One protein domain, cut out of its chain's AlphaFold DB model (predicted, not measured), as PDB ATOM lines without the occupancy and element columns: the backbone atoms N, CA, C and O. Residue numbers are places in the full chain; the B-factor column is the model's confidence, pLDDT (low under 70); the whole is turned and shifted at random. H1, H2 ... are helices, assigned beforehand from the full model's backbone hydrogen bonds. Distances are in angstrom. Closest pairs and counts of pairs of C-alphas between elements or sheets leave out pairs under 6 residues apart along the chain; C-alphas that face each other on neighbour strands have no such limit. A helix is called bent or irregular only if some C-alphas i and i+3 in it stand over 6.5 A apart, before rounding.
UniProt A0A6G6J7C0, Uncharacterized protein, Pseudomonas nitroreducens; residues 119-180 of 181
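This is residues 119 to 180 of the 181 residues of an uncharacterized protein of Pseudomonas nitroreducens (UniProt A0A6G6J7C0). H1 and H2 lie roughly side by side across one side of the long helix H4, and H3 makes a corner with H4's first residues, pointing away. The printed part has 62 residues with four named helices, H1 to H4, and no named strand: all helix, compact, radius of gyration of the C-alphas 11.5 A, spans 33 by 28 by 17 A.

H1, residues 119 to 125, touches H4, residues 164 to 178, about perpendicular at 76 degrees; closest C-alphas Val 124 and Leu 172, 5.6 A. H2, residues 128 to 136, touches H4 at its residues 165 to 169 alone; closest C-alphas Pro 128 and Trp 165, 4.9 A. H3, residues 148 to 156, only just touches H4, with 3 pairs of C-alphas within 8 A; closest Trp 151 and Tyr 164, 6.4 A. O i to N i+4 pairs are within hydrogen-bond range throughout H2, H3 and H4; in H1, 0 of 3, against 3 of 4 O i to N i+3 pairs.

H1 begins at C-alpha 119 (-15.751, -83.584, -45.352) and is irregular, C-alphas 119 and 122 being 7.2 A apart. H4, 21.0 A long, ends at C-alpha 178 (-22.870, -68.762, -40.418).

The printed part has no cut. The link H2 to H3 is long; residues 138 to 141 and 179 to 180 have pLDDT under 70.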
ATOM      1  N   ILE A 119     -17.097 -82.997 -45.297       81.69
ATOM      2  CA  ILE A 119     -15.751 -83.584 -45.352       81.69
ATOM      3  C   ILE A 119     -14.659 -82.676 -44.760       81.69
ATOM      4  O   ILE A 119     -13.615 -83.177 -44.350       81.69
ATOM      5  N   TYR A 120     -14.907 -81.366 -44.688       86.31
ATOM      6  CA  TYR A 120     -13.999 -80.365 -44.123       86.31
ATOM      7  C   TYR A 120     -14.458 -79.864 -42.744       86.31
ATOM      8  O   TYR A 120     -13.735 -79.118 -42.092       86.31
ATOM      9  N   ARG A 121     -15.621 -80.289 -42.225       88.62
ATOM     10  CA  ARG A 121     -16.064 -79.915 -40.866       88.62
ATOM     11  C   ARG A 121     -15.090 -80.305 -39.751       88.62
ATOM     12  O   ARG A 121     -14.970 -79.538 -38.793       88.62
ATOM     13  N   PRO A 122     -14.366 -81.442 -39.816       91.50
ATOM     14  CA  PRO A 122     -13.337 -81.743 -38.825       91.50
ATOM     15  C   PRO A 122     -12.235 -80.676 -38.735       91.50
ATOM     16  O   PRO A 122     -11.661 -80.506 -37.660       91.50
ATOM     17  N   ASP A 123     -11.994 -79.924 -39.814       93.50
ATOM     18  CA  ASP A 123     -10.891 -78.960 -39.921       93.50
ATOM     19  C   ASP A 123     -11.115 -77.702 -39.087       93.50
ATOM     20  O   ASP A 123     -10.158 -77.050 -38.683       93.50
ATOM     21  N   VAL A 124     -12.367 -77.427 -38.713       94.12
ATOM     22  CA  VAL A 124     -12.735 -76.356 -37.773       94.12
ATOM     23  C   VAL A 124     -12.061 -76.544 -36.407       94.12
ATOM     24  O   VAL A 124     -11.879 -75.585 -35.668       94.12
ATOM     25  N   ARG A 125     -11.699 -77.780 -36.037       94.75
ATOM     26  CA  ARG A 125     -11.045 -78.079 -34.750       94.75
ATOM     27  C   ARG A 125      -9.519 -78.080 -34.828       94.75
ATOM     28  O   ARG A 125      -8.878 -78.324 -33.807       94.75
ATOM     29  N   LEU A 126      -8.942 -77.860 -36.008       95.50
ATOM     30  CA  LEU A 126      -7.499 -77.892 -36.215       95.50
ATOM     31  C   LEU A 126      -6.897 -76.498 -36.034       95.50
ATOM     32  O   LEU A 126      -7.429 -75.491 -36.501       95.50
ATOM     33  N   SER A 127      -5.750 -76.449 -35.362       95.19
ATOM     34  CA  SER A 127      -4.915 -75.248 -35.318       95.19
ATOM     35  C   SER A 127      -4.246 -74.989 -36.678       95.19
ATOM     36  O   SER A 127      -4.096 -75.923 -37.467       95.19
ATOM     37  N   PRO A 128      -3.774 -73.757 -36.952       94.94
ATOM     38  CA  PRO A 128      -3.035 -73.449 -38.177       94.94
ATOM     39  C   PRO A 128      -1.862 -74.401 -38.457       94.94
ATOM     40  O   PRO A 128      -1.715 -74.846 -39.587       94.94
ATOM     41  N   ALA A 129      -1.092 -74.784 -37.432       93.81
ATOM     42  CA  ALA A 129       0.006 -75.745 -37.582       93.81
ATOM     43  C   ALA A 129      -0.494 -77.145 -37.978       93.81
ATOM     44  O   ALA A 129       0.062 -77.774 -38.865       93.81
ATOM     45  N   GLN A 130      -1.599 -77.609 -37.385       93.94
ATOM     46  CA  GLN A 130      -2.191 -78.903 -37.743       93.94
ATOM     47  C   GLN A 130      -2.827 -78.899 -39.140       93.94
ATOM     48  O   GLN A 130      -2.884 -79.941 -39.787       93.94
ATOM     49  N   LEU A 131      -3.336 -77.750 -39.598       93.50
ATOM     50  CA  LEU A 131      -3.805 -77.578 -40.974       93.50
ATOM     51  C   LEU A 131      -2.629 -77.625 -41.951       93.50
ATOM     52  O   LEU A 131      -2.724 -78.322 -42.957       93.50
ATOM     53  N   ASP A 132      -1.530 -76.939 -41.632       91.94
ATOM     54  CA  ASP A 132      -0.299 -76.999 -42.419       91.94
ATOM     55  C   ASP A 132       0.185 -78.446 -42.535       91.94
ATOM     56  O   ASP A 132       0.263 -78.967 -43.644       91.94
ATOM     57  N   ASP A 133       0.362 -79.150 -41.414       90.56
ATOM     58  CA  ASP A 133       0.771 -80.561 -41.385       90.56
ATOM     59  C   ASP A 133      -0.165 -81.462 -42.216       90.56
ATOM     60  O   ASP A 133       0.283 -82.332 -42.959       90.56
ATOM     61  N   LYS A 134      -1.487 -81.246 -42.141       89.81
ATOM     62  CA  LYS A 134      -2.481 -82.054 -42.869       89.81
ATOM     63  C   LYS A 134      -2.383 -81.891 -44.390       89.81
ATOM     64  O   LYS A 134      -2.608 -82.860 -45.116       89.81
ATOM     65  N   TYR A 135      -2.140 -80.674 -44.874       87.62
ATOM     66  CA  TYR A 135      -2.199 -80.351 -46.304       87.62
ATOM     67  C   TYR A 135      -0.822 -80.236 -46.970       87.62
ATOM     68  O   TYR A 135      -0.742 -80.235 -48.194       87.62
ATOM     69  N   SER A 136       0.266 -80.190 -46.207       81.44
ATOM     70  CA  SER A 136       1.628 -80.084 -46.744       81.44
ATOM     71  C   SER A 136       2.178 -81.401 -47.317       81.44
ATOM     72  O   SER A 136       3.035 -81.368 -48.200       81.44
ATOM     73  N   ASP A 137       1.635 -82.555 -46.915       70.31
ATOM     74  CA  ASP A 137       2.248 -83.878 -47.129       70.31
ATOM     75  C   ASP A 137       1.920 -84.584 -48.472       70.31
ATOM     76  O   ASP A 137       1.914 -85.812 -48.574       70.31
ATOM     77  N   GLY A 138       1.724 -83.824 -49.562       57.19
ATOM     78  CA  GLY A 138       2.024 -84.360 -50.905       57.19
ATOM     79  C   GLY A 138       0.909 -84.470 -51.952       57.19
ATOM     80  O   GLY A 138       1.053 -85.261 -52.883       57.19
ATOM     81  N   SER A 139      -0.160 -83.670 -51.897       58.03
ATOM     82  CA  SER A 139      -1.105 -83.576 -53.035       58.03
ATOM     83  C   SER A 139      -1.519 -82.157 -53.426       58.03
ATOM     84  O   SER A 139      -1.726 -81.900 -54.612       58.03
ATOM     85  N   ALA A 140      -1.570 -81.206 -52.489       59.78
ATOM     86  CA  ALA A 140      -1.799 -79.799 -52.805       59.78
ATOM     87  C   ALA A 140      -1.266 -78.899 -51.681       59.78
ATOM     88  O   ALA A 140      -1.695 -79.072 -50.548       59.78
ATOM     89  N   PRO A 141      -0.434 -77.878 -51.964       68.31
ATOM     90  CA  PRO A 141       0.135 -76.976 -50.949       68.31
ATOM     91  C   PRO A 141      -0.899 -76.026 -50.305       68.31
ATOM     92  O   PRO A 141      -0.543 -75.010 -49.715       68.31
ATOM     93  N   SER A 142      -2.192 -76.299 -50.481       83.94
ATOM     94  CA  SER A 142      -3.296 -75.452 -50.054       83.94
ATOM     95  C   SER A 142      -4.549 -76.282 -49.805       83.94
ATOM     96  O   SER A 142      -4.808 -77.251 -50.519       83.94
ATOM     97  N   HIS A 143      -5.374 -75.843 -48.860       86.19
ATOM     98  CA  HIS A 143      -6.694 -76.395 -48.604       86.19
ATOM     99  C   HIS A 143      -7.568 -76.373 -49.881       86.19
ATOM    100  O   HIS A 143      -7.734 -75.301 -50.474       86.19
ATOM    101  N   PRO A 144      -8.195 -77.498 -50.287       79.50
ATOM    102  CA  PRO A 144      -8.963 -77.593 -51.539       79.50
ATOM    103  C   PRO A 144     -10.144 -76.620 -51.635       79.50
ATOM    104  O   PRO A 144     -10.566 -76.239 -52.719       79.50
ATOM    105  N   PHE A 145     -10.690 -76.230 -50.485       80.94
ATOM    106  CA  PHE A 145     -11.835 -75.325 -50.395       80.94
ATOM    107  C   PHE A 145     -11.465 -73.833 -50.404       80.94
ATOM    108  O   PHE A 145     -12.266 -73.003 -50.827       80.94
ATOM    109  N   PHE A 146     -10.260 -73.505 -49.933       85.62
ATOM    110  CA  PHE A 146      -9.801 -72.150 -49.638       85.62
ATOM    111  C   PHE A 146      -8.342 -72.032 -50.063       85.62
ATOM    112  O   PHE A 146      -7.423 -72.273 -49.279       85.62
ATOM    113  N   THR A 147      -8.119 -71.717 -51.331       84.31
ATOM    114  CA  THR A 147      -6.789 -71.828 -51.935       84.31
ATOM    115  C   THR A 147      -5.890 -70.651 -51.558       84.31
ATOM    116  O   THR A 147      -6.352 -69.548 -51.248       84.31
ATOM    117  N   SER A 148      -4.571 -70.830 -51.666       87.06
ATOM    118  CA  SER A 148      -3.621 -69.724 -51.472       87.06
ATOM    119  C   SER A 148      -3.807 -68.602 -52.505       87.06
ATOM    120  O   SER A 148      -3.403 -67.466 -52.265       87.06
ATOM    121  N   LEU A 149      -4.420 -68.882 -53.663       83.38
ATOM    122  CA  LEU A 149      -4.795 -67.850 -54.633       83.38
ATOM    123  C   LEU A 149      -5.892 -66.933 -54.075       83.38
ATOM    124  O   LEU A 149      -5.746 -65.713 -54.148       83.38
ATOM    125  N   GLN A 150      -6.940 -67.502 -53.474       83.06
ATOM    126  CA  GLN A 150      -7.995 -66.723 -52.821       83.06
ATOM    127  C   GLN A 150      -7.425 -65.892 -51.672       83.06
ATOM    128  O   GLN A 150      -7.668 -64.690 -51.609       83.06
ATOM    129  N   TRP A 151      -6.578 -66.481 -50.826       89.81
ATOM    130  CA  TRP A 151      -5.885 -65.730 -49.777       89.81
ATOM    131  C   TRP A 151      -5.088 -64.541 -50.334       89.81
ATOM    132  O   TRP A 151      -5.293 -63.409 -49.897       89.81
ATOM    133  N   ARG A 152      -4.241 -64.761 -51.353       89.31
ATOM    134  CA  ARG A 152      -3.469 -63.682 -51.999       89.31
ATOM    135  C   ARG A 152      -4.368 -62.580 -52.557       89.31
ATOM    136  O   ARG A 152      -4.021 -61.407 -52.449       89.31
ATOM    137  N   HIS A 153      -5.526 -62.937 -53.111       85.62
ATOM    138  CA  HIS A 153      -6.517 -61.967 -53.573       85.62
ATOM    139  C   HIS A 153      -7.082 -61.126 -52.416       85.62
ATOM    140  O   HIS A 153      -7.149 -59.902 -52.524       85.62
ATOM    141  N   HIS A 154      -7.423 -61.749 -51.285       86.94
ATOM    142  CA  HIS A 154      -7.887 -61.035 -50.092       86.94
ATOM    143  C   HIS A 154      -6.810 -60.109 -49.507       86.94
ATOM    144  O   HIS A 154      -7.133 -58.989 -49.108       86.94
ATOM    145  N   VAL A 155      -5.543 -60.532 -49.495       89.12
ATOM    146  CA  VAL A 155      -4.412 -59.685 -49.073       89.12
ATOM    147  C   VAL A 155      -4.255 -58.486 -50.008       89.12
ATOM    148  O   VAL A 155      -4.208 -57.352 -49.542       89.12
ATOM    149  N   ALA A 156      -4.252 -58.707 -51.327       90.69
ATOM    150  CA  ALA A 156      -4.134 -57.634 -52.319       90.69
ATOM    151  C   ALA A 156      -5.278 -56.604 -52.233       90.69
ATOM    152  O   ALA A 156      -5.098 -55.442 -52.585       90.69
ATOM    153  N   GLN A 157      -6.446 -57.022 -51.743       88.25
ATOM    154  CA  GLN A 157      -7.604 -56.159 -51.503       88.25
ATOM    155  C   GLN A 157      -7.647 -55.543 -50.094       88.25
ATOM    156  O   GLN A 157      -8.663 -54.950 -49.732       88.25
ATOM    157  N   ASN A 158      -6.591 -55.685 -49.286       90.31
ATOM    158  CA  ASN A 158      -6.538 -55.242 -47.886       90.31
ATOM    159  C   ASN A 158      -7.673 -55.812 -47.010       90.31
ATOM    160  O   ASN A 158      -8.111 -55.177 -46.052       90.31
ATOM    161  N   ARG A 159      -8.166 -57.015 -47.330       86.94
ATOM    162  CA  ARG A 159      -9.225 -57.705 -46.568       86.94
ATOM    163  C   ARG A 159      -8.678 -58.600 -45.459       86.94
ATOM    164  O   ARG A 159      -9.428 -59.008 -44.581       86.94
ATOM    165  N   THR A 160      -7.394 -58.946 -45.510       90.06
ATOM    166  CA  THR A 160      -6.712 -59.715 -44.467       90.06
ATOM    167  C   THR A 160      -5.212 -59.429 -44.487       90.06
ATOM    168  O   THR A 160      -4.667 -59.075 -45.531       90.06
ATOM    169  N   ILE A 161      -4.559 -59.586 -43.336       89.50
ATOM    170  CA  ILE A 161      -3.101 -59.458 -43.164       89.50
ATOM    171  C   ILE A 161      -2.473 -60.712 -42.538       89.50
ATOM    172  O   ILE A 161      -1.272 -60.740 -42.282       89.50
ATOM    173  N   TYR A 162      -3.282 -61.733 -42.249       91.81
ATOM    174  CA  TYR A 162      -2.815 -62.964 -41.621       91.81
ATOM    175  C   TYR A 162      -2.056 -63.851 -42.611       91.81
ATOM    176  O   TYR A 162      -2.259 -63.764 -43.828       91.81
ATOM    177  N   GLY A 163      -1.223 -64.743 -42.068       93.31
ATOM    178  CA  GLY A 163      -0.679 -65.872 -42.811       93.31
ATOM    179  C   GLY A 163      -1.794 -66.755 -43.376       93.31
ATOM    180  O   GLY A 163      -2.950 -66.687 -42.952       93.31
ATOM    181  N   TYR A 164      -1.452 -67.557 -44.384       93.12
ATOM    182  CA  TYR A 164      -2.429 -68.360 -45.116       93.12
ATOM    183  C   TYR A 164      -3.220 -69.311 -44.201       93.12
ATOM    184  O   TYR A 164      -4.446 -69.372 -44.301       93.12
ATOM    185  N   TRP A 165      -2.550 -70.004 -43.278       94.25
ATOM    186  CA  TRP A 165      -3.184 -70.999 -42.412       94.25
ATOM    187  C   TRP A 165      -4.007 -70.379 -41.278       94.25
ATOM    188  O   TRP A 165      -5.083 -70.881 -40.950       94.25
ATOM    189  N   GLU A 166      -3.576 -69.245 -40.724       95.38
ATOM    190  CA  GLU A 166      -4.380 -68.466 -39.780       95.38
ATOM    191  C   GLU A 166      -5.633 -67.900 -40.453       95.38
ATOM    192  O   GLU A 166      -6.729 -67.978 -39.894       95.38
ATOM    193  N   TRP A 167      -5.486 -67.361 -41.667       94.75
ATOM    194  CA  TRP A 167      -6.619 -66.904 -42.468       94.75
ATOM    195  C   TRP A 167      -7.591 -68.053 -42.751       94.75
ATOM    196  O   TRP A 167      -8.792 -67.889 -42.537       94.75
ATOM    197  N   LEU A 168      -7.088 -69.218 -43.168       94.00
ATOM    198  CA  LEU A 168      -7.900 -70.406 -43.427       94.00
ATOM    199  C   LEU A 168      -8.711 -70.815 -42.194       94.00
ATOM    200  O   LEU A 168      -9.926 -70.979 -42.290       94.00
ATOM    201  N   SER A 169      -8.053 -70.948 -41.039       94.69
ATOM    202  CA  SER A 169      -8.707 -71.307 -39.776       94.69
ATOM    203  C   SER A 169      -9.855 -70.342 -39.450       94.69
ATOM    204  O   SER A 169     -10.964 -70.773 -39.129       94.69
ATOM    205  N   GLN A 170      -9.649 -69.033 -39.641       93.44
ATOM    206  CA  GLN A 170     -10.710 -68.037 -39.463       93.44
ATOM    207  C   GLN A 170     -11.866 -68.206 -40.454       93.44
ATOM    208  O   GLN A 170     -13.021 -68.091 -40.047       93.44
ATOM    209  N   GLN A 171     -11.590 -68.481 -41.733       92.44
ATOM    210  CA  GLN A 171     -12.650 -68.701 -42.724       92.44
ATOM    211  C   GLN A 171     -13.494 -69.940 -42.394       92.44
ATOM    212  O   GLN A 171     -14.720 -69.889 -42.494       92.44
ATOM    213  N   LEU A 172     -12.858 -71.031 -41.951       92.75
ATOM    214  CA  LEU A 172     -13.546 -72.253 -41.525       92.75
ATOM    215  C   LEU A 172     -14.474 -71.985 -40.331       92.75
ATOM    216  O   LEU A 172     -15.638 -72.385 -40.355       92.75
ATOM    217  N   HIS A 173     -13.993 -71.258 -39.318       91.25
ATOM    218  CA  HIS A 173     -14.818 -70.857 -38.176       91.25
ATOM    219  C   HIS A 173     -15.969 -69.933 -38.576       91.25
ATOM    220  O   HIS A 173     -17.090 -70.124 -38.108       91.25
ATOM    221  N   PHE A 174     -15.710 -68.953 -39.446       89.25
ATOM    222  CA  PHE A 174     -16.732 -68.025 -39.921       89.25
ATOM    223  C   PHE A 174     -17.871 -68.759 -40.638       89.25
ATOM    224  O   PHE A 174     -19.033 -68.562 -40.291       89.25
ATOM    225  N   LEU A 175     -17.552 -69.644 -41.589       87.31
ATOM    226  CA  LEU A 175     -18.572 -70.414 -42.304       87.31
ATOM    227  C   LEU A 175     -19.313 -71.391 -41.395       87.31
ATOM    228  O   LEU A 175     -20.531 -71.498 -41.488       87.31
ATOM    229  N   SER A 176     -18.602 -72.063 -40.485       86.44
ATOM    230  CA  SER A 176     -19.244 -72.953 -39.514       86.44
ATOM    231  C   SER A 176     -20.216 -72.207 -38.598       86.44
ATOM    232  O   SER A 176     -21.218 -72.786 -38.188       86.44
ATOM    233  N   ALA A 177     -19.928 -70.948 -38.254       84.62
ATOM    234  CA  ALA A 177     -20.819 -70.119 -37.449       84.62
ATOM    235  C   ALA A 177     -22.018 -69.601 -38.259       84.62
ATOM    236  O   ALA A 177     -23.125 -69.554 -37.731       84.62
ATOM    237  N   ALA A 178     -21.812 -69.246 -39.532       79.19
ATOM    238  CA  ALA A 178     -22.870 -68.762 -40.418       79.19
ATOM    239  C   ALA A 178     -23.954 -69.820 -40.699       79.19
ATOM    240  O   ALA A 178     -25.106 -69.458 -40.890       79.19
ATOM    241  N   GLU A 179     -23.610 -71.111 -40.685       69.31
ATOM    242  CA  GLU A 179     -24.584 -72.210 -40.814       69.31
ATOM    243  C   GLU A 179     -25.468 -72.414 -39.573       69.31
ATOM    244  O   GLU A 179     -26.539 -73.008 -39.676       69.31
ATOM    245  N   ALA A 180     -25.009 -71.985 -38.393       66.94
ATOM    246  CA  ALA A 180     -25.711 -72.199 -37.127       66.94
ATOM    247  C   ALA A 180     -26.687 -71.063 -36.761       66.94
ATOM    248  O   ALA A 180     -27.380 -71.170 -35.746       66.94
TER     249      ALA A 180